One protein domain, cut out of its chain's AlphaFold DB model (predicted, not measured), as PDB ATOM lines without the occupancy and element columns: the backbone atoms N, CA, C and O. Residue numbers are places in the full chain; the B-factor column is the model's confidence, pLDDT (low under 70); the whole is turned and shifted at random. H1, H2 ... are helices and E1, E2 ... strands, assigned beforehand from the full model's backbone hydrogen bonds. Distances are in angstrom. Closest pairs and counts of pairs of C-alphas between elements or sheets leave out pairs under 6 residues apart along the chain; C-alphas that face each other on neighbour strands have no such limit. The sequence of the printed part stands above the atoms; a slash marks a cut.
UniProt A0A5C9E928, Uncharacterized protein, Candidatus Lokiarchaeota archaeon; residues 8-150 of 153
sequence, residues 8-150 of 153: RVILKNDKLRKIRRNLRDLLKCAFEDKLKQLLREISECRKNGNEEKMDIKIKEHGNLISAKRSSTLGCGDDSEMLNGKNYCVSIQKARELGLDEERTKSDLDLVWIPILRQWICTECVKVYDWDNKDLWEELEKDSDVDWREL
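AT A GLANCE: This is residues 8 to 150 of the 153 residues of an uncharacterized protein of Candidatus Lokiarchaeota archaeon (UniProt A0A5C9E928). Picture a long helical hairpin, H1 and H2, whose open end meets a small head made of two short helical and strand hairpins, H3 with H4 and E1 with E2, and the short helix H5. H1 is the longer arm and reaches H4 in the head, while a last helix, H6, touches no other helix, and residues 141 to 146 after its start stick out free. The printed part has 143 residues with six named helices and two named strands, in the order H1 H2 H3 H4 E1 E2 H5 H6, and is mostly helix; the sheet E1 - E2 is antiparallel. The whole is loose, with a radius of gyration of the C-alphas of 18.3 A, and spans 54 by 44 by 29 A.

IN THESE COORDINATES: Start at Arg 8 and find C-alpha 14 at (-22.761, -15.006, 34.190); from there H1, residues 14 to 47, runs 49.5 A to C-alpha 47 at (0.543, -35.317, -4.475). H2, residues 51 to 69, runs 27.0 A. Next come H3, residues 89 to 96, 10.6 A; H4, residues 101 to 106, 8.8 A; E1, residues 110 to 113, 9.4 A; E2, residues 118 to 121, 9.9 A; and H5, residues 122 to 127, 8.8 A. H6, residues 133 to 142, runs 15.0 A and ends at C-alpha 142 at (18.354, -23.760, 38.506).

HOW THE PARTS SIT: Look first at the helical hairpin: H1, with residues 31 to 46 alone, touches H2 at a shallow tilt of 19 degrees, opposite ways, the closest C-alphas being those of Ile 42 and Met 54, 5.3 A. With residues 20 to 25 alone, H1 touches H4, about perpendicular at 77 degrees, closest at the C-alphas of Arg 21 and Ser 106, 5.1 A. H3 and H4 form a helical hairpin at a shallow tilt of 30 degrees, closest at the C-alphas of Ile 91 and Glu 101, 5.9 A. H3 touches H5, about perpendicular at 90 degrees, closest at the C-alphas of Val 89 and Cys 124, 5.4 A. In the hairpin E1 and E2, find N 111 and O 120 at 2.7 A and N 120 and O 111 at 2.8 A, within hydrogen-bond range. Residues 8 to 9 pair antiparallel with residues 110 to 111 of E1. In H1, H2, H3, H4, H5 and H6 every O i to N i+4 pair is within hydrogen-bond range. H5 and H6 are apart.

THE WHOLE: The two C-alphas farthest apart, those of Asn 48 and Asp 134, are 55.3 A apart. The printed part has no cut. The link H2 to H3, residues 70 to 88, is long. Read residues 77 to 87 and 130 to 150 with care: there the model's pLDDT is under 70, against a mean of 79.9 for the printed part.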
ATOM      1  N   ARG A   8      -4.613 -12.255  35.616       82.94
ATOM      2  CA  ARG A   8      -5.782 -13.114  35.853       82.94
ATOM      3  C   ARG A   8      -7.007 -12.562  35.132       82.94
ATOM      4  O   ARG A   8      -7.380 -11.410  35.339       82.94
ATOM      5  N   VAL A   9      -7.671 -13.396  34.336       79.56
ATOM      6  CA  VAL A   9      -8.938 -13.063  33.674       79.56
ATOM      7  C   VAL A   9     -10.048 -13.910  34.290       79.56
ATOM      8  O   VAL A   9     -10.304 -15.034  33.860       79.56
ATOM      9  N   ILE A  10     -10.703 -13.352  35.311       81.69
ATOM     10  CA  ILE A  10     -11.786 -14.001  36.061       81.69
ATOM     11  C   ILE A  10     -13.086 -13.243  35.803       81.69
ATOM     12  O   ILE A  10     -13.205 -12.061  36.136       81.69
ATOM     13  N   LEU A  11     -14.076 -13.922  35.224       80.12
ATOM     14  CA  LEU A  11     -15.376 -13.318  34.933       80.12
ATOM     15  C   LEU A  11     -16.390 -13.697  36.011       80.12
ATOM     16  O   LEU A  11     -16.911 -14.806  36.021       80.12
ATOM     17  N   LYS A  12     -16.723 -12.744  36.886       81.25
ATOM     18  CA  LYS A  12     -17.721 -12.946  37.954       81.25
ATOM     19  C   LYS A  12     -19.175 -12.880  37.471       81.25
ATOM     20  O   LYS A  12     -20.076 -13.292  38.185       81.25
ATOM     21  N   ASN A  13     -19.419 -12.319  36.286       87.69
ATOM     22  CA  ASN A  13     -20.762 -12.105  35.749       87.69
ATOM     23  C   ASN A  13     -21.156 -13.223  34.770       87.69
ATOM     24  O   ASN A  13     -20.478 -13.427  33.761       87.69
ATOM     25  N   ASP A  14     -22.292 -13.878  35.008       86.56
ATOM     26  CA  ASP A  14     -22.761 -15.006  34.190       86.56
ATOM     27  C   ASP A  14     -23.050 -14.652  32.729       86.56
ATOM     28  O   ASP A  14     -22.809 -15.466  31.832       86.56
ATOM     29  N   LYS A  15     -23.516 -13.427  32.451       90.75
ATOM     30  CA  LYS A  15     -23.716 -12.960  31.071       90.75
ATOM     31  C   LYS A  15     -22.377 -12.865  30.344       90.75
ATOM     32  O   LYS A  15     -22.269 -13.333  29.213       90.75
ATOM     33  N   LEU A  16     -21.346 -12.331  31.001       87.19
ATOM     34  CA  LEU A  16     -19.997 -12.248  30.428       87.19
ATOM     35  C   LEU A  16     -19.366 -13.632  30.250       87.19
ATOM     36  O   LEU A  16     -18.739 -13.880  29.222       87.19
ATOM     37  N   ARG A  17     -19.582 -14.562  31.188       86.38
ATOM     38  CA  ARG A  17     -19.152 -15.962  31.031       86.38
ATOM     39  C   ARG A  17     -19.812 -16.625  29.829       86.38
ATOM     40  O   ARG A  17     -19.132 -17.278  29.043       86.38
ATOM     41  N   LYS A  18     -21.119 -16.412  29.637       89.50
ATOM     42  CA  LYS A  18     -21.846 -16.912  28.461       89.50
ATOM     43  C   LYS A  18     -21.274 -16.344  27.161       89.50
ATOM     44  O   LYS A  18     -21.041 -17.110  26.235       89.50
ATOM     45  N   ILE A  19     -21.003 -15.038  27.108       90.44
ATOM     46  CA  ILE A  19     -20.380 -14.398  25.938       90.44
ATOM     47  C   ILE A  19     -18.992 -14.993  25.672       90.44
ATOM     48  O   ILE A  19     -18.710 -15.386  24.544       90.44
ATOM     49  N   ARG A  20     -18.147 -15.120  26.704       90.50
ATOM     50  CA  ARG A  20     -16.812 -15.729  26.596       90.50
ATOM     51  C   ARG A  20     -16.875 -17.138  26.019       90.50
ATOM     52  O   ARG A  20     -16.102 -17.431  25.112       90.50
ATOM     53  N   ARG A  21     -17.770 -17.990  26.532       89.81
ATOM     54  CA  ARG A  21     -17.956 -19.357  26.023       89.81
ATOM     55  C   ARG A  21     -18.295 -19.338  24.539       89.81
ATOM     56  O   ARG A  21     -17.527 -19.870  23.755       89.81
ATOM     57  N   ASN A  22     -19.342 -18.607  24.157       92.06
ATOM     58  CA  ASN A  22     -19.776 -18.515  22.763       92.06
ATOM     59  C   ASN A  22     -18.651 -18.043  21.826       92.06
ATOM     60  O   ASN A  22     -18.480 -18.589  20.742       92.06
ATOM     61  N   LEU A  23     -17.875 -17.034  22.241       92.19
ATOM     62  CA  LEU A  23     -16.737 -16.542  21.460       92.19
ATOM     63  C   LEU A  23     -15.626 -17.589  21.343       92.19
ATOM     64  O   LEU A  23     -15.070 -17.768  20.264       92.19
ATOM     65  N   ARG A  24     -15.294 -18.285  22.434       92.38
ATOM     66  CA  ARG A  24     -14.280 -19.345  22.415       92.38
ATOM     67  C   ARG A  24     -14.713 -20.533  21.572       92.38
ATOM     68  O   ARG A  24     -13.892 -21.023  20.812       92.38
ATOM     69  N   ASP A  25     -15.970 -20.950  21.667       90.38
ATOM     70  CA  ASP A  25     -16.525 -22.036  20.855       90.38
ATOM     71  C   ASP A  25     -16.430 -21.687  19.366       90.38
ATOM     72  O   ASP A  25     -15.864 -22.448  18.587       90.38
ATOM     73  N   LEU A  26     -16.861 -20.478  18.987       93.69
ATOM     74  CA  LEU A  26     -16.749 -19.988  17.612       93.69
ATOM     75  C   LEU A  26     -15.294 -19.987  17.116       93.69
ATOM     76  O   LEU A  26     -15.007 -20.457  16.014       93.69
ATOM     77  N   LEU A  27     -14.367 -19.465  17.923       92.88
ATOM     78  CA  LEU A  27     -12.952 -19.392  17.563       92.88
ATOM     79  C   LEU A  27     -12.287 -20.773  17.507       92.88
ATOM     80  O   LEU A  27     -11.418 -20.981  16.664       92.88
ATOM     81  N   LYS A  28     -12.692 -21.718  18.363       89.69
ATOM     82  CA  LYS A  28     -12.235 -23.113  18.306       89.69
ATOM     83  C   LYS A  28     -12.694 -23.787  17.020       89.69
ATOM     84  O   LYS A  28     -11.855 -24.358  16.332       89.69
ATOM     85  N   CYS A  29     -13.969 -23.647  16.653       91.25
ATOM     86  CA  CYS A  29     -14.473 -24.168  15.383       91.25
ATOM     87  C   CYS A  29     -13.692 -23.583  14.199       91.25
ATOM     88  O   CYS A  29     -13.163 -24.330  13.380       91.25
ATOM     89  N   ALA A  30     -13.518 -22.257  14.158       94.69
ATOM     90  CA  ALA A  30     -12.755 -21.599  13.097       94.69
ATOM     91  C   ALA A  30     -11.285 -22.063  13.042       94.69
ATOM     92  O   ALA A  30     -10.727 -22.254  11.960       94.69
ATOM     93  N   PHE A  31     -10.656 -22.265  14.203       91.94
ATOM     94  CA  PHE A  31      -9.306 -22.815  14.308       91.94
ATOM     95  C   PHE A  31      -9.229 -24.234  13.728       91.94
ATOM     96  O   PHE A  31      -8.343 -24.517  12.922       91.94
ATOM     97  N   GLU A  32     -10.143 -25.121  14.119       91.19
ATOM     98  CA  GLU A  32     -10.164 -26.515  13.668       91.19
ATOM     99  C   GLU A  32     -10.437 -26.630  12.172       91.19
ATOM    100  O   GLU A  32      -9.781 -27.416  11.484       91.19
ATOM    101  N   ASP A  33     -11.358 -25.824  11.653       95.88
ATOM    102  CA  ASP A  33     -11.656 -25.763  10.225       95.88
ATOM    103  C   ASP A  33     -10.434 -25.308   9.433       95.88
ATOM    104  O   ASP A  33     -10.062 -25.942   8.439       95.88
ATOM    105  N   LYS A  34      -9.736 -24.268   9.911       96.50
ATOM    106  CA  LYS A  34      -8.511 -23.803   9.261       96.50
ATOM    107  C   LYS A  34      -7.396 -24.845   9.334       96.50
ATOM    108  O   LYS A  34      -6.678 -25.030   8.353       96.50
ATOM    109  N   LEU A  35      -7.263 -25.556  10.454       93.94
ATOM    110  CA  LEU A  35      -6.276 -26.623  10.608       93.94
ATOM    111  C   LEU A  35      -6.536 -27.771   9.622       93.94
ATOM    112  O   LEU A  35      -5.627 -28.198   8.911       93.94
ATOM    113  N   LYS A  36      -7.793 -28.221   9.517       95.38
ATOM    114  CA  LYS A  36      -8.218 -29.247   8.551       95.38
ATOM    115  C   LYS A  36      -7.970 -28.799   7.113       95.38
ATOM    116  O   LYS A  36      -7.500 -29.599   6.306       95.38
ATOM    117  N   GLN A  37      -8.260 -27.539   6.794       97.62
ATOM    118  CA  GLN A  37      -7.972 -26.966   5.481       97.62
ATOM    119  C   GLN A  37      -6.471 -27.033   5.163       97.62
ATOM    120  O   GLN A  37      -6.102 -27.531   4.104       97.62
ATOM    121  N   LEU A  38      -5.606 -26.594   6.082       96.31
ATOM    122  CA  LEU A  38      -4.152 -26.621   5.884       96.31
ATOM    123  C   LEU A  38      -3.627 -28.045   5.672       96.31
ATOM    124  O   LEU A  38      -2.820 -28.270   4.777       96.31
ATOM    125  N   LEU A  39      -4.122 -29.024   6.435       95.50
ATOM    126  CA  LEU A  39      -3.740 -30.429   6.256       95.50
ATOM    127  C   LEU A  39      -4.138 -30.979   4.877       95.50
ATOM    128  O   LEU A  39      -3.367 -31.723   4.267       95.50
ATOM    129  N   ARG A  40      -5.314 -30.595   4.360       97.12
ATOM    130  CA  ARG A  40      -5.738 -30.944   2.993       97.12
ATOM    131  C   ARG A  40      -4.819 -30.308   1.952       97.12
ATOM    132  O   ARG A  40      -4.318 -31.020   1.088       97.12
ATOM    133  N   GLU A  41      -4.532 -29.016   2.088       97.00
ATOM    134  CA  GLU A  41      -3.643 -28.281   1.178       97.00
ATOM    135  C   GLU A  41      -2.221 -28.874   1.163       97.00
ATOM    136  O   GLU A  41      -1.639 -29.040   0.092       97.00
ATOM    137  N   ILE A  42      -1.676 -29.265   2.322       95.94
ATOM    138  CA  ILE A  42      -0.381 -29.965   2.429       95.94
ATOM    139  C   ILE A  42      -0.429 -31.301   1.676       95.94
ATOM    140  O   ILE A  42       0.473 -31.608   0.895       95.94
ATOM    141  N   SER A  43      -1.487 -32.094   1.880       96.19
ATOM    142  CA  SER A  43      -1.664 -33.382   1.196       96.19
ATOM    143  C   SER A  43      -1.733 -33.223  -0.326       96.19
ATOM    144  O   SER A  43      -1.116 -34.000  -1.054       96.19
ATOM    145  N   GLU A  44      -2.439 -32.205  -0.815       96.69
ATOM    146  CA  GLU A  44      -2.531 -31.886  -2.242       96.69
ATOM    147  C   GLU A  44      -1.186 -31.442  -2.822       96.69
ATOM    148  O   GLU A  44      -0.784 -31.937  -3.874       96.69
ATOM    149  N   CYS A  45      -0.445 -30.570  -2.127       95.44
ATOM    150  CA  CYS A  45       0.887 -30.149  -2.570       95.44
ATOM    151  C   CYS A  45       1.843 -31.341  -2.678       95.44
ATOM    152  O   CYS A  45       2.563 -31.457  -3.669       95.44
ATOM    153  N   ARG A  46       1.776 -32.273  -1.717       93.62
ATOM    154  CA  ARG A  46       2.561 -33.513  -1.725       93.62
ATOM    155  C   ARG A  46       2.247 -34.397  -2.931       93.62
ATOM    156  O   ARG A  46       3.164 -34.932  -3.541       93.62
ATOM    157  N   LYS A  47       0.965 -34.548  -3.287       95.81
ATOM    158  CA  LYS A  47       0.543 -35.317  -4.475       95.81
ATOM    159  C   LYS A  47       1.003 -34.669  -5.779       95.81
ATOM    160  O   LYS A  47       1.331 -35.379  -6.722       95.81
ATOM    161  N   ASN A  48       1.041 -33.339  -5.813       95.00
ATOM    162  CA  ASN A  48       1.396 -32.563  -6.998       95.00
ATOM    163  C   ASN A  48       2.906 -32.278  -7.118       95.00
ATOM    164  O   ASN A  48       3.310 -31.619  -8.071       95.00
ATOM    165  N   GLY A  49       3.730 -32.718  -6.158       93.94
ATOM    166  CA  GLY A  49       5.177 -32.468  -6.147       93.94
ATOM    167  C   GLY A  49       5.569 -30.993  -5.987       93.94
ATOM    168  O   GLY A  49       6.662 -30.607  -6.385       93.94
ATOM    169  N   ASN A  50       4.685 -30.149  -5.441       95.44
ATOM    170  CA  ASN A  50       4.963 -28.723  -5.246       95.44
ATOM    171  C   ASN A  50       5.532 -28.478  -3.840       95.44
ATOM    172  O   ASN A  50       4.788 -28.173  -2.904       95.44
ATOM    173  N   GLU A  51       6.847 -28.657  -3.705       94.12
ATOM    174  CA  GLU A  51       7.569 -28.561  -2.430       94.12
ATOM    175  C   GLU A  51       7.508 -27.154  -1.820       94.12
ATOM    176  O   GLU A  51       7.166 -27.015  -0.650       94.12
ATOM    177  N   GLU A  52       7.708 -26.099  -2.618       95.62
ATOM    178  CA  GLU A  52       7.673 -24.710  -2.132       95.62
ATOM    179  C   GLU A  52       6.319 -24.364  -1.493       95.62
ATOM    180  O   GLU A  52       6.243 -23.837  -0.379       95.62
ATOM    181  N   LYS A  53       5.217 -24.710  -2.168       94.81
ATOM    182  CA  LYS A  53       3.875 -24.472  -1.629       94.81
ATOM    183  C   LYS A  53       3.607 -25.339  -0.399       94.81
ATOM    184  O   LYS A  53       2.942 -24.874   0.528       94.81
ATOM    185  N   MET A  54       4.114 -26.571  -0.369       95.69
ATOM    186  CA  MET A  54       3.989 -27.453   0.791       95.69
ATOM    187  C   MET A  54       4.668 -26.845   2.025       95.69
ATOM    188  O   MET A  54       4.038 -26.779   3.082       95.69
ATOM    189  N   ASP A  55       5.890 -26.335   1.884       95.88
ATOM    190  CA  ASP A  55       6.651 -25.724   2.979       95.88
ATOM    191  C   ASP A  55       5.946 -24.494   3.555       95.88
ATOM    192  O   ASP A  55       5.836 -24.344   4.779       95.88
ATOM    193  N   ILE A  56       5.373 -23.649   2.690       97.19
ATOM    194  CA  ILE A  56       4.548 -22.510   3.116       97.19
ATOM    195  C   ILE A  56       3.379 -22.992   3.983       97.19
ATOM    196  O   ILE A  56       3.123 -22.430   5.050       97.19
ATOM    197  N   LYS A  57       2.685 -24.060   3.573       96.56
ATOM    198  CA  LYS A  57       1.526 -24.589   4.308       96.56
ATOM    199  C   LYS A  57       1.893 -25.286   5.608       96.56
ATOM    200  O   LYS A  57       1.177 -25.126   6.597       96.56
ATOM    201  N   ILE A  58       3.028 -25.978   5.652       94.50
ATOM    202  CA  ILE A  58       3.585 -26.528   6.893       94.50
ATOM    203  C   ILE A  58       3.906 -25.391   7.871       94.50
ATOM    204  O   ILE A  58       3.554 -25.470   9.051       94.50
ATOM    205  N   LYS A  59       4.504 -24.297   7.388       96.38
ATOM    206  CA  LYS A  59       4.792 -23.114   8.207       96.38
ATOM    207  C   LYS A  59       3.515 -22.434   8.707       96.38
ATOM    208  O   LYS A  59       3.427 -22.113   9.890       96.38
ATOM    209  N   GLU A  60       2.506 -22.258   7.852       96.31
ATOM    210  CA  GLU A  60       1.184 -21.746   8.251       96.31
ATOM    211  C   GLU A  60       0.539 -22.625   9.335       96.31
ATOM    212  O   GLU A  60       0.038 -22.104  10.334       96.31
ATOM    213  N   HIS A  61       0.606 -23.950   9.186       94.38
ATOM    214  CA  HIS A  61       0.112 -24.905  10.178       94.38
ATOM    215  C   HIS A  61       0.847 -24.763  11.519       94.38
ATOM    216  O   HIS A  61       0.211 -24.656  12.570       94.38
ATOM    217  N   GLY A  62       2.182 -24.705  11.497       89.94
ATOM    218  CA  GLY A  62       2.997 -24.487  12.695       89.94
ATOM    219  C   GLY A  62       2.672 -23.167  13.400       89.94
ATOM    220  O   GLY A  62       2.480 -23.143  14.618       89.94
ATOM    221  N   ASN A  63       2.518 -22.084  12.634       92.50
ATOM    222  CA  ASN A  63       2.130 -20.773  13.155       92.50
ATOM    223  C   ASN A  63       0.747 -20.808  13.815       92.50
ATOM    224  O   ASN A  63       0.575 -20.255  14.900       92.50
ATOM    225  N   LEU A  64      -0.227 -21.482  13.198       91.75
ATOM    226  CA  LEU A  64      -1.581 -21.606  13.732       91.75
ATOM    227  C   LEU A  64      -1.594 -22.379  15.064       91.75
ATOM    228  O   LEU A  64      -2.197 -21.924  16.037       91.75
ATOM    229  N   ILE A  65      -0.870 -23.500  15.144       87.62
ATOM    230  CA  ILE A  65      -0.715 -24.283  16.381       87.62
ATOM    231  C   ILE A  65      -0.037 -23.452  17.480       87.62
ATOM    232  O   ILE A  65      -0.508 -23.425  18.618       87.62
ATOM    233  N   SER A  66       1.036 -22.736  17.139       84.06
ATOM    234  CA  SER A  66       1.744 -21.840  18.063       84.06
ATOM    235  C   SER A  66       0.843 -20.709  18.579       84.06
ATOM    236  O   SER A  66       0.803 -20.418  19.783       84.06
ATOM    237  N   ALA A  67       0.036 -20.116  17.694       86.62
ATOM    238  CA  ALA A  67      -0.945 -19.104  18.063       86.62
ATOM    239  C   ALA A  67      -1.989 -19.662  19.041       86.62
ATOM    240  O   ALA A  67      -2.251 -19.025  20.060       86.62
ATOM    241  N   LYS A  68      -2.518 -20.874  18.808       84.38
ATOM    242  CA  LYS A  68      -3.460 -21.521  19.741       84.38
ATOM    243  C   LYS A  68      -2.847 -21.723  21.125       84.38
ATOM    244  O   LYS A  68      -3.485 -21.346  22.106       84.38
ATOM    245  N   ARG A  69      -1.619 -22.248  21.214       77.06
ATOM    246  CA  ARG A  69      -0.920 -22.505  22.495       77.06
ATOM    247  C   ARG A  69      -0.756 -21.259  23.365       77.06
ATOM    248  O   ARG A  69      -0.741 -21.352  24.584       77.06
ATOM    249  N   SER A  70      -0.645 -20.091  22.737       79.62
ATOM    250  CA  SER A  70      -0.486 -18.806  23.429       79.62
ATOM    251  C   SER A  70      -1.765 -17.958  23.458       79.62
ATOM    252  O   SER A  70      -1.730 -16.784  23.833       79.62
ATOM    253  N   SER A  71      -2.904 -18.546  23.081       87.31
ATOM    254  CA  SER A  71      -4.215 -17.894  23.073       87.31
ATOM    255  C   SER A  71      -5.029 -18.211  24.326       87.31
ATOM    256  O   SER A  71      -4.730 -19.133  25.075       87.31
ATOM    257  N   THR A  72      -6.123 -17.480  24.514       88.44
ATOM    258  CA  THR A  72      -7.099 -17.718  25.585       88.44
ATOM    259  C   THR A  72      -8.136 -18.791  25.226       88.44
ATOM    260  O   THR A  72      -9.169 -18.877  25.896       88.44
ATOM    261  N   LEU A  73      -7.912 -19.571  24.158       87.12
ATOM    262  CA  LEU A  73      -8.844 -20.601  23.678       87.12
ATOM    263  C   LEU A  73      -8.822 -21.885  24.512       87.12
ATOM    264  O   LEU A  73      -9.760 -22.673  24.425       87.12
ATOM    265  N   GLY A  74      -7.786 -22.088  25.320       82.94
ATOM    266  CA  GLY A  74      -7.649 -23.247  26.191       82.94
ATOM    267  C   GLY A  74      -6.594 -23.015  27.264       82.94
ATOM    268  O   GLY A  74      -5.953 -21.965  27.303       82.94
ATOM    269  N   CYS A  75      -6.446 -23.999  28.145       86.25
ATOM    270  CA  CYS A  75      -5.311 -24.065  29.058       86.25
ATOM    271  C   CYS A  75      -4.048 -24.459  28.269       86.25
ATOM    272  O   CYS A  75      -4.141 -25.261  27.346       86.25
ATOM    273  N   GLY A  76      -2.872 -23.950  28.632       74.31
ATOM    274  CA  GLY A  76      -1.588 -24.375  28.059       74.31
ATOM    275  C   GLY A  76      -1.335 -25.873  28.260       74.31
ATOM    276  O   GLY A  76      -0.900 -26.546  27.329       74.31
ATOM    277  N   ASP A  77      -1.769 -26.408  29.407       63.75
ATOM    278  CA  ASP A  77      -1.792 -27.848  29.724       63.75
ATOM    279  C   ASP A  77      -2.876 -28.648  28.979       63.75
ATOM    280  O   ASP A  77      -3.068 -29.832  29.233       63.75
ATOM    281  N   ASP A  78      -3.636 -28.034  28.068       60.97
ATOM    282  CA  ASP A  78      -4.576 -28.755  27.192       60.97
ATOM    283  C   ASP A  78      -3.842 -29.452  26.025       60.97
ATOM    284  O   ASP A  78      -4.468 -29.979  25.106       60.97
ATOM    285  N   SER A  79      -2.500 -29.438  26.005       50.03
ATOM    286  CA  SER A  79      -1.733 -30.174  25.002       50.03
ATOM    287  C   SER A  79      -1.809 -31.680  25.262       50.03
ATOM    288  O   SER A  79      -1.315 -32.167  26.274       50.03
ATOM    289  N   GLU A  80      -2.377 -32.422  24.311       47.03
ATOM    290  CA  GLU A  80      -2.569 -33.883  24.311       47.03
ATOM    291  C   GLU A  80      -1.276 -34.740  24.371       47.03
ATOM    292  O   GLU A  80      -1.296 -35.912  24.004       47.03
ATOM    293  N   MET A  81      -0.128 -34.225  24.821       38.47
ATOM    294  CA  MET A  81       1.136 -34.970  24.798       38.47
ATOM    295  C   MET A  81       1.760 -35.146  26.180       38.47
ATOM    296  O   MET A  81       2.460 -34.273  26.673       38.47
ATOM    297  N   LEU A  82       1.549 -36.340  26.744       33.91
ATOM    298  CA  LEU A  82       2.576 -37.356  27.047       33.91
ATOM    299  C   LEU A  82       2.021 -38.310  28.120       33.91
ATOM    300  O   LEU A  82       1.806 -37.936  29.269       33.91
ATOM    301  N   ASN A  83       1.795 -39.571  27.744       36.31
ATOM    302  CA  ASN A  83       1.636 -40.698  28.673       36.31
ATOM    303  C   ASN A  83       0.524 -40.572  29.737       36.31
ATOM    304  O   ASN A  83       0.686 -41.021  30.870       36.31
ATOM    305  N   GLY A  84      -0.628 -40.004  29.366       38.56
ATOM    306  CA  GLY A  84      -1.888 -40.214  30.085       38.56
ATOM    307  C   GLY A  84      -1.984 -39.649  31.508       38.56
ATOM    308  O   GLY A  84      -2.842 -40.121  32.250       38.56
ATOM    309  N   LYS A  85      -1.142 -38.682  31.915       43.22
ATOM    310  CA  LYS A  85      -1.120 -38.220  33.320       43.22
ATOM    311  C   LYS A  85      -1.219 -36.721  33.604       43.22
ATOM    312  O   LYS A  85      -1.559 -36.399  34.732       43.22
ATOM    313  N   ASN A  86      -1.072 -35.820  32.633       52.41
ATOM    314  CA  ASN A  86      -1.268 -34.382  32.876       52.41
ATOM    315  C   ASN A  86      -2.328 -33.821  31.924       52.41
ATOM    316  O   ASN A  86      -2.015 -33.267  30.878       52.41
ATOM    317  N   TYR A  87      -3.597 -34.027  32.275       69.56
ATOM    318  CA  TYR A  87      -4.705 -33.269  31.694       69.56
ATOM    319  C   TYR A  87      -4.885 -32.006  32.539       69.56
ATOM    320  O   TYR A  87      -4.719 -32.057  33.756       69.56
ATOM    321  N   CYS A  88      -5.288 -30.897  31.917       83.06
ATOM    322  CA  CYS A  88      -5.762 -29.712  32.630       83.06
ATOM    323  C   CYS A  88      -6.661 -30.109  33.822       83.06
ATOM    324  O   CYS A  88      -7.689 -30.764  33.628       83.06
ATOM    325  N   VAL A  89      -6.299 -29.692  35.043       84.88
ATOM    326  CA  VAL A  89      -6.969 -30.099  36.299       84.88
ATOM    327  C   VAL A  89      -8.474 -29.825  36.253       84.88
ATOM    328  O   VAL A  89      -9.278 -30.634  36.713       84.88
ATOM    329  N   SER A  90      -8.880 -28.704  35.647       86.12
ATOM    330  CA  SER A  90     -10.303 -28.372  35.481       86.12
ATOM    331  C   SER A  90     -11.046 -29.399  34.623       86.12
ATOM    332  O   SER A  90     -12.204 -29.704  34.896       86.12
ATOM    333  N   ILE A  91     -10.389 -29.937  33.593       87.06
ATOM    334  CA  ILE A  91     -10.970 -30.938  32.692       87.06
ATOM    335  C   ILE A  91     -10.993 -32.316  33.355       87.06
ATOM    336  O   ILE A  91     -11.992 -33.017  33.235       87.06
ATOM    337  N   GLN A  92      -9.952 -32.677  34.117       85.69
ATOM    338  CA  GLN A  92      -9.949 -33.916  34.907       85.69
ATOM    339  C   GLN A  92     -11.132 -33.953  35.879       85.69
ATOM    340  O   GLN A  92     -11.918 -34.896  35.855       85.69
ATOM    341  N   LYS A  93     -11.327 -32.874  36.649       86.44
ATOM    342  CA  LYS A  93     -12.467 -32.745  37.568       86.44
ATOM    343  C   LYS A  93     -13.810 -32.828  36.842       86.44
ATOM    344  O   LYS A  93     -14.734 -33.462  37.337       86.44
ATOM    345  N   ALA A  94     -13.935 -32.199  35.670       87.75
ATOM    346  CA  ALA A  94     -15.158 -32.291  34.875       87.75
ATOM    347  C   ALA A  94     -15.458 -33.738  34.460       87.75
ATOM    348  O   ALA A  94     -16.590 -34.186  34.635       87.75
ATOM    349  N   ARG A  95     -14.446 -34.484  34.003       86.88
ATOM    350  CA  ARG A  95     -14.575 -35.902  33.645       86.88
ATOM    351  C   ARG A  95     -15.008 -36.760  34.834       86.88
ATOM    352  O   ARG A  95     -15.940 -37.545  34.705       86.88
ATOM    353  N   GLU A  96     -14.366 -36.591  35.988       87.88
ATOM    354  CA  GLU A  96     -14.696 -37.327  37.220       87.88
ATOM    355  C   GLU A  96     -16.135 -37.075  37.689       87.88
ATOM    356  O   GLU A  96     -16.790 -37.970  38.218       87.88
ATOM    357  N   LEU A  97     -16.647 -35.865  37.453       89.56
ATOM    358  CA  LEU A  97     -18.011 -35.461  37.794       89.56
ATOM    359  C   LEU A  97     -19.043 -35.773  36.695       89.56
ATOM    360  O   LEU A  97     -20.214 -35.428  36.853       89.56
ATOM    361  N   GLY A  98     -18.638 -36.387  35.577       88.12
ATOM    362  CA  GLY A  98     -19.524 -36.670  34.441       88.12
ATOM    363  C   GLY A  98     -20.036 -35.413  33.723       88.12
ATOM    364  O   GLY A  98     -21.121 -35.425  33.143       88.12
ATOM    365  N   LEU A  99     -19.286 -34.312  33.791       87.38
ATOM    366  CA  LEU A  99     -19.603 -33.048  33.131       87.38
ATOM    367  C   LEU A  99     -19.052 -33.015  31.700       87.38
ATOM    368  O   LEU A  99     -18.072 -33.676  31.367       87.38
ATOM    369  N   ASP A 100     -19.663 -32.181  30.860       86.56
ATOM    370  CA  ASP A 100     -19.219 -31.940  29.485       86.56
ATOM    371  C   ASP A 100     -17.827 -31.272  29.459       86.56
ATOM    372  O   ASP A 100     -17.653 -30.112  29.862       86.56
ATOM    373  N   GLU A 101     -16.827 -32.022  28.992       83.56
ATOM    374  CA  GLU A 101     -15.433 -31.586  28.905       83.56
ATOM    375  C   GLU A 101     -15.252 -30.409  27.941       83.56
ATOM    376  O   GLU A 101     -14.542 -29.458  28.271       83.56
ATOM    377  N   GLU A 102     -15.920 -30.415  26.786       82.31
ATOM    378  CA  GLU A 102     -15.785 -29.349  25.787       82.31
ATOM    379  C   GLU A 102     -16.380 -28.042  26.295       82.31
ATOM    380  O   GLU A 102     -15.742 -26.980  26.238       82.31
ATOM    381  N   ARG A 103     -17.555 -28.137  26.921       82.69
ATOM    382  CA  ARG A 103     -18.157 -27.003  27.623       82.69
ATOM    383  C   ARG A 103     -17.236 -26.469  28.719       82.69
ATOM    384  O   ARG A 103     -17.139 -25.250  28.895       82.69
ATOM    385  N   THR A 104     -16.545 -27.353  29.436       84.38
ATOM    386  CA  THR A 104     -15.597 -26.967  30.489       84.38
ATOM    387  C   THR A 104     -14.381 -26.252  29.904       84.38
ATOM    388  O   THR A 104     -14.034 -25.174  30.390       84.38
ATOM    389  N   LYS A 105     -13.785 -26.765  28.816       84.00
ATOM    390  CA  LYS A 105     -12.643 -26.132  28.126       84.00
ATOM    391  C   LYS A 105     -12.946 -24.689  27.719       84.00
ATOM    392  O   LYS A 105     -12.067 -23.831  27.774       84.00
ATOM    393  N   SER A 106     -14.179 -24.397  27.311       84.75
ATOM    394  CA  SER A 106     -14.573 -23.051  26.876       84.75
ATOM    395  C   SER A 106     -14.921 -22.093  28.022       84.75
ATOM    396  O   SER A 106     -14.857 -20.876  27.835       84.75
ATOM    397  N   ASP A 107     -15.210 -22.581  29.232       86.62
ATOM    398  CA  ASP A 107     -15.559 -21.740  30.393       86.62
ATOM    399  C   ASP A 107     -14.428 -21.547  31.413       86.62
ATOM    400  O   ASP A 107     -14.663 -21.048  32.514       86.62
ATOM    401  N   LEU A 108     -13.196 -21.910  31.061       88.44
ATOM    402  CA  LEU A 108     -12.054 -21.763  31.961       88.44
ATOM    403  C   LEU A 108     -11.762 -20.290  32.279       88.44
ATOM    404  O   LEU A 108     -11.627 -19.456  31.372       88.44
ATOM    405  N   ASP A 109     -11.591 -19.980  33.560       89.00
ATOM    406  CA  ASP A 109     -10.878 -18.776  33.978       89.00
ATOM    407  C   ASP A 109      -9.383 -19.013  33.776       89.00
ATOM    408  O   ASP A 109      -8.854 -20.054  34.174       89.00
ATOM    409  N   LEU A 110      -8.718 -18.073  33.105       88.31
ATOM    410  CA  LEU A 110      -7.330 -18.232  32.675       88.31
ATOM    411  C   LEU A 110      -6.432 -17.178  33.316       88.31
ATOM    412  O   LEU A 110      -6.840 -16.046  33.588       88.31
ATOM    413  N   VAL A 111      -5.184 -17.572  33.504       87.56
ATOM    414  CA  VAL A 111      -4.095 -16.786  34.052       87.56
ATOM    415  C   VAL A 111      -2.955 -16.809  33.045       87.56
ATOM    416  O   VAL A 111      -2.527 -17.877  32.615       87.56
ATOM    417  N   TRP A 112      -2.482 -15.642  32.628       87.44
ATOM    418  CA  TRP A 112      -1.272 -15.533  31.826       87.44
ATOM    419  C   TRP A 112      -0.065 -15.770  32.724       87.44
ATOM    420  O   TRP A 112       0.114 -15.036  33.698       87.44
ATOM    421  N   ILE A 113       0.747 -16.764  32.374       81.56
ATOM    422  CA  ILE A 113       2.005 -17.084  33.043       81.56
ATOM    423  C   ILE A 113       3.160 -16.646  32.126       81.56
ATOM    424  O   ILE A 113       3.391 -17.292  31.098       81.56
ATOM    425  N   PRO A 114       3.876 -15.550  32.452       80.44
ATOM    426  CA  PRO A 114       4.895 -14.970  31.575       80.44
ATOM    427  C   PRO A 114       6.051 -15.915  31.237       80.44
ATOM    428  O   PRO A 114       6.398 -16.018  30.061       80.44
ATOM    429  N   ILE A 115       6.595 -16.642  32.222       75.56
ATOM    430  CA  ILE A 115       7.751 -17.534  32.010       75.56
ATOM    431  C   ILE A 115       7.408 -18.700  31.071       75.56
ATOM    432  O   ILE A 115       8.192 -19.052  30.197       75.56
ATOM    433  N   LEU A 116       6.184 -19.228  31.169       75.75
ATOM    434  CA  LEU A 116       5.687 -20.291  30.291       75.75
ATOM    435  C   LEU A 116       5.190 -19.745  28.947       75.75
ATOM    436  O   LEU A 116       4.964 -20.510  28.010       75.75
ATOM    437  N   ARG A 117       4.985 -18.424  28.848       78.69
ATOM    438  CA  ARG A 117       4.343 -17.731  27.720       78.69
ATOM    439  C   ARG A 117       3.002 -18.368  27.332       78.69
ATOM    440  O   ARG A 117       2.673 -18.472  26.144       78.69
ATOM    441  N   GLN A 118       2.225 -18.783  28.332       83.44
ATOM    442  CA  GLN A 118       0.993 -19.552  28.158       83.44
ATOM    443  C   GLN A 118      -0.137 -19.058  29.062       83.44
ATOM    444  O   GLN A 118       0.082 -18.483  30.128       83.44
ATOM    445  N   TRP A 119      -1.369 -19.305  28.616       86.75
ATOM    446  CA  TRP A 119      -2.569 -19.113  29.424       86.75
ATOM    447  C   TRP A 119      -2.913 -20.407  30.142       86.75
ATOM    448  O   TRP A 119      -3.226 -21.401  29.500       86.75
ATOM    449  N   ILE A 120      -2.911 -20.396  31.466       86.50
ATOM    450  CA  ILE A 120      -3.189 -21.564  32.294       86.50
ATOM    451  C   ILE A 120      -4.506 -21.369  33.042       86.50
ATOM    452  O   ILE A 120      -4.800 -20.274  33.512       86.50
ATOM    453  N   CYS A 121      -5.318 -22.418  33.184       89.00
ATOM    454  CA  CYS A 121      -6.530 -22.329  33.991       89.00
ATOM    455  C   CYS A 121      -6.230 -22.137  35.482       89.00
ATOM    456  O   CYS A 121      -5.240 -22.640  36.009       89.00
ATOM    457  N   THR A 122      -7.126 -21.456  36.190       87.75
ATOM    458  CA  THR A 122      -6.947 -21.173  37.621       87.75
ATOM    459  C   THR A 122      -6.744 -22.423  38.476       87.75
ATOM    460  O   THR A 122      -6.062 -22.343  39.488       87.75
ATOM    461  N   GLU A 123      -7.315 -23.568  38.100       86.25
ATOM    462  CA  GLU A 123      -7.127 -24.817  38.850       86.25
ATOM    463  C   GLU A 123      -5.731 -25.417  38.653       86.25
ATOM    464  O   GLU A 123      -5.136 -25.853  39.632       86.25
ATOM    465  N   CYS A 124      -5.179 -25.383  37.436       85.31
ATOM    466  CA  CYS A 124      -3.788 -25.789  37.200       85.31
ATOM    467  C   CYS A 124      -2.826 -24.873  37.965       85.31
ATOM    468  O   CYS A 124      -1.941 -25.366  38.652       85.31
ATOM    469  N   VAL A 125      -3.050 -23.552  37.925       83.50
ATOM    470  CA  VAL A 125      -2.211 -22.595  38.667       83.50
ATOM    471  C   VAL A 125      -2.186 -22.906  40.161       83.50
ATOM    472  O   VAL A 125      -1.116 -22.908  40.749       83.50
ATOM    473  N   LYS A 126      -3.344 -23.210  40.764       82.00
ATOM    474  CA  LYS A 126      -3.426 -23.567  42.190       82.00
ATOM    475  C   LYS A 126      -2.697 -24.868  42.518       82.00
ATOM    476  O   LYS A 126      -2.075 -24.956  43.564       82.00
ATOM    477  N   VAL A 127      -2.838 -25.892  41.675       79.62
ATOM    478  CA  VAL A 127      -2.247 -27.215  41.938       79.62
ATOM    479  C   VAL A 127      -0.730 -27.180  41.822       79.62
ATOM    480  O   VAL A 127      -0.049 -27.805  42.627       79.62
ATOM    481  N   TYR A 128      -0.211 -26.451  40.838       72.06
ATOM    482  CA  TYR A 128       1.226 -26.363  40.593       72.06
ATOM    483  C   TYR A 128       1.890 -25.163  41.275       72.06
ATOM    484  O   TYR A 128       3.060 -24.897  41.019       72.06
ATOM    485  N   ASP A 129       1.143 -24.439  42.112       71.50
ATOM    486  CA  ASP A 129       1.597 -23.241  42.826       71.50
ATOM    487  C   ASP A 129       2.251 -22.194  41.901       71.50
ATOM    488  O   ASP A 129       3.149 -21.443  42.275       71.50
ATOM    489  N   TRP A 130       1.770 -22.111  40.652       69.12
ATOM    490  CA  TRP A 130       2.251 -21.173  39.628       69.12
ATOM    491  C   TRP A 130       1.774 -19.735  39.876       69.12
ATOM    492  O   TRP A 130       1.538 -18.974  38.938       69.12
ATOM    493  N   ASP A 131       1.546 -19.338  41.118       62.50
ATOM    494  CA  ASP A 131       1.396 -17.938  41.502       62.50
ATOM    495  C   ASP A 131       2.316 -17.525  42.655       62.50
ATOM    496  O   ASP A 131       2.413 -16.329  42.952       62.50
ATOM    497  N   ASN A 132       3.052 -18.479  43.223       66.25
ATOM    498  CA  ASN A 132       3.991 -18.264  44.304       66.25
ATOM    499  C   ASN A 132       5.313 -17.711  43.771       66.25
ATOM    500  O   ASN A 132       6.073 -18.437  43.138       66.25
ATOM    501  N   LYS A 133       5.572 -16.420  44.033       58.34
ATOM    502  CA  LYS A 133       6.773 -15.681  43.600       58.34
ATOM    503  C   LYS A 133       8.098 -16.350  44.000       58.34
ATOM    504  O   LYS A 133       9.039 -16.301  43.213       58.34
ATOM    505  N   ASP A 134       8.132 -17.024  45.143       56.69
ATOM    506  CA  ASP A 134       9.355 -17.615  45.693       56.69
ATOM    507  C   ASP A 134       9.794 -18.854  44.890       56.69
ATOM    508  O   ASP A 134      10.982 -19.076  44.667       56.69
ATOM    509  N   LEU A 135       8.828 -19.598  44.341       54.94
ATOM    510  CA  LEU A 135       9.068 -20.771  43.493       54.94
ATOM    511  C   LEU A 135       9.695 -20.391  42.136       54.94
ATOM    512  O   LEU A 135      10.424 -21.179  41.533       54.94
ATOM    513  N   TRP A 136       9.454 -19.164  41.653       56.97
ATOM    514  CA  TRP A 136      10.070 -18.658  40.418       56.97
ATOM    515  C   TRP A 136      11.521 -18.248  40.624       56.97
ATOM    516  O   TRP A 136      12.327 -18.464  39.727       56.97
ATOM    517  N   GLU A 137      11.862 -17.684  41.786       52.88
ATOM    518  CA  GLU A 137      13.244 -17.309  42.102       52.88
ATOM    519  C   GLU A 137      14.153 -18.538  42.255       52.88
ATOM    520  O   GLU A 137      15.355 -18.442  42.016       52.88
ATOM    521  N   GLU A 138      13.601 -19.694  42.633       52.78
ATOM    522  CA  GLU A 138      14.318 -20.975  42.658       52.78
ATOM    523  C   GLU A 138      14.463 -21.584  41.253       52.78
ATOM    524  O   GLU A 138      15.563 -21.976  40.868       52.78
ATOM    525  N   LEU A 139      13.403 -21.576  40.436       47.78
ATOM    526  CA  LEU A 139      13.464 -22.057  39.047       47.78
ATOM    527  C   LEU A 139      14.368 -21.194  38.147       47.78
ATOM    528  O   LEU A 139      15.009 -21.727  37.245       47.78
ATOM    529  N   GLU A 140      14.448 -19.882  38.397       48.62
ATOM    530  CA  GLU A 140      15.396 -18.979  37.726       48.62
ATOM    531  C   GLU A 140      16.855 -19.253  38.127       48.62
ATOM    532  O   GLU A 140      17.754 -19.000  37.326       48.62
ATOM    533  N   LYS A 141      17.111 -19.780  39.335       51.06
ATOM    534  CA  LYS A 141      18.465 -20.138  39.804       51.06
ATOM    535  C   LYS A 141      18.950 -21.480  39.258       51.06
ATOM    536  O   LYS A 141      20.149 -21.628  39.050       51.06
ATOM    537  N   ASP A 142      18.036 -22.422  39.026       44.53
ATOM    538  CA  ASP A 142      18.354 -23.760  38.506       44.53
ATOM    539  C   ASP A 142      18.357 -23.843  36.971       44.53
ATOM    540  O   ASP A 142      18.820 -24.834  36.399       44.53
ATOM    541  N   SER A 143      17.865 -22.819  36.266       43.31
ATOM    542  CA  SER A 143      18.005 -22.752  34.814       43.31
ATOM    543  C   SER A 143      19.302 -22.037  34.426       43.31
ATOM    544  O   SER A 143      19.390 -20.823  34.573       43.31
ATOM    545  N   ASP A 144      20.245 -22.745  33.792       46.53
ATOM    546  CA  ASP A 144      21.412 -22.180  33.063       46.53
ATOM    547  C   ASP A 144      21.019 -21.238  31.893       46.53
ATOM    548  O   ASP A 144      21.836 -20.843  31.061       46.53
ATOM    549  N   VAL A 145      19.736 -20.901  31.783       47.97
ATOM    550  CA  VAL A 145      19.155 -20.071  30.742       47.97
ATOM    551  C   VAL A 145      18.822 -18.723  31.361       47.97
ATOM    552  O   VAL A 145      17.865 -18.601  32.124       47.97
ATOM    553  N   ASP A 146      19.582 -17.689  30.997       48.72
ATOM    554  CA  ASP A 146      19.193 -16.315  31.298       48.72
ATOM    555  C   ASP A 146      17.966 -15.948  30.449       48.72
ATOM    556  O   ASP A 146      18.052 -15.483  29.306       48.72
ATOM    557  N   TRP A 147      16.780 -16.174  31.013       44.16
ATOM    558  CA  TRP A 147      15.514 -15.848  30.367       44.16
ATOM    559  C   TRP A 147      15.395 -14.353  30.029       44.16
ATOM    560  O   TRP A 147      14.609 -14.003  29.147       44.16
ATOM    561  N   ARG A 148      16.195 -13.469  30.650       42.19
ATOM    562  CA  ARG A 148      16.225 -12.027  30.347       42.19
ATOM    563  C   ARG A 148      16.928 -11.717  29.028       42.19
ATOM    564  O   ARG A 148      16.570 -10.723  28.393       42.19
ATOM    565  N   GLU A 149      17.846 -12.562  28.561       43.22
ATOM    566  CA  GLU A 149      18.408 -12.442  27.208       43.22
ATOM    567  C   GLU A 149      17.411 -12.903  26.131       43.22
ATOM    568  O   GLU A 149      17.280 -12.256  25.092       43.22
ATOM    569  N   LEU A 150      16.589 -13.920  26.418       40.19
ATOM    570  CA  LEU A 150      15.496 -14.385  25.540       40.19
ATOM    571  C   LEU A 150      14.272 -13.446  25.487       40.19
ATOM    572  O   LEU A 150      13.323 -13.689  24.730       40.19
TER     573      LEU A 150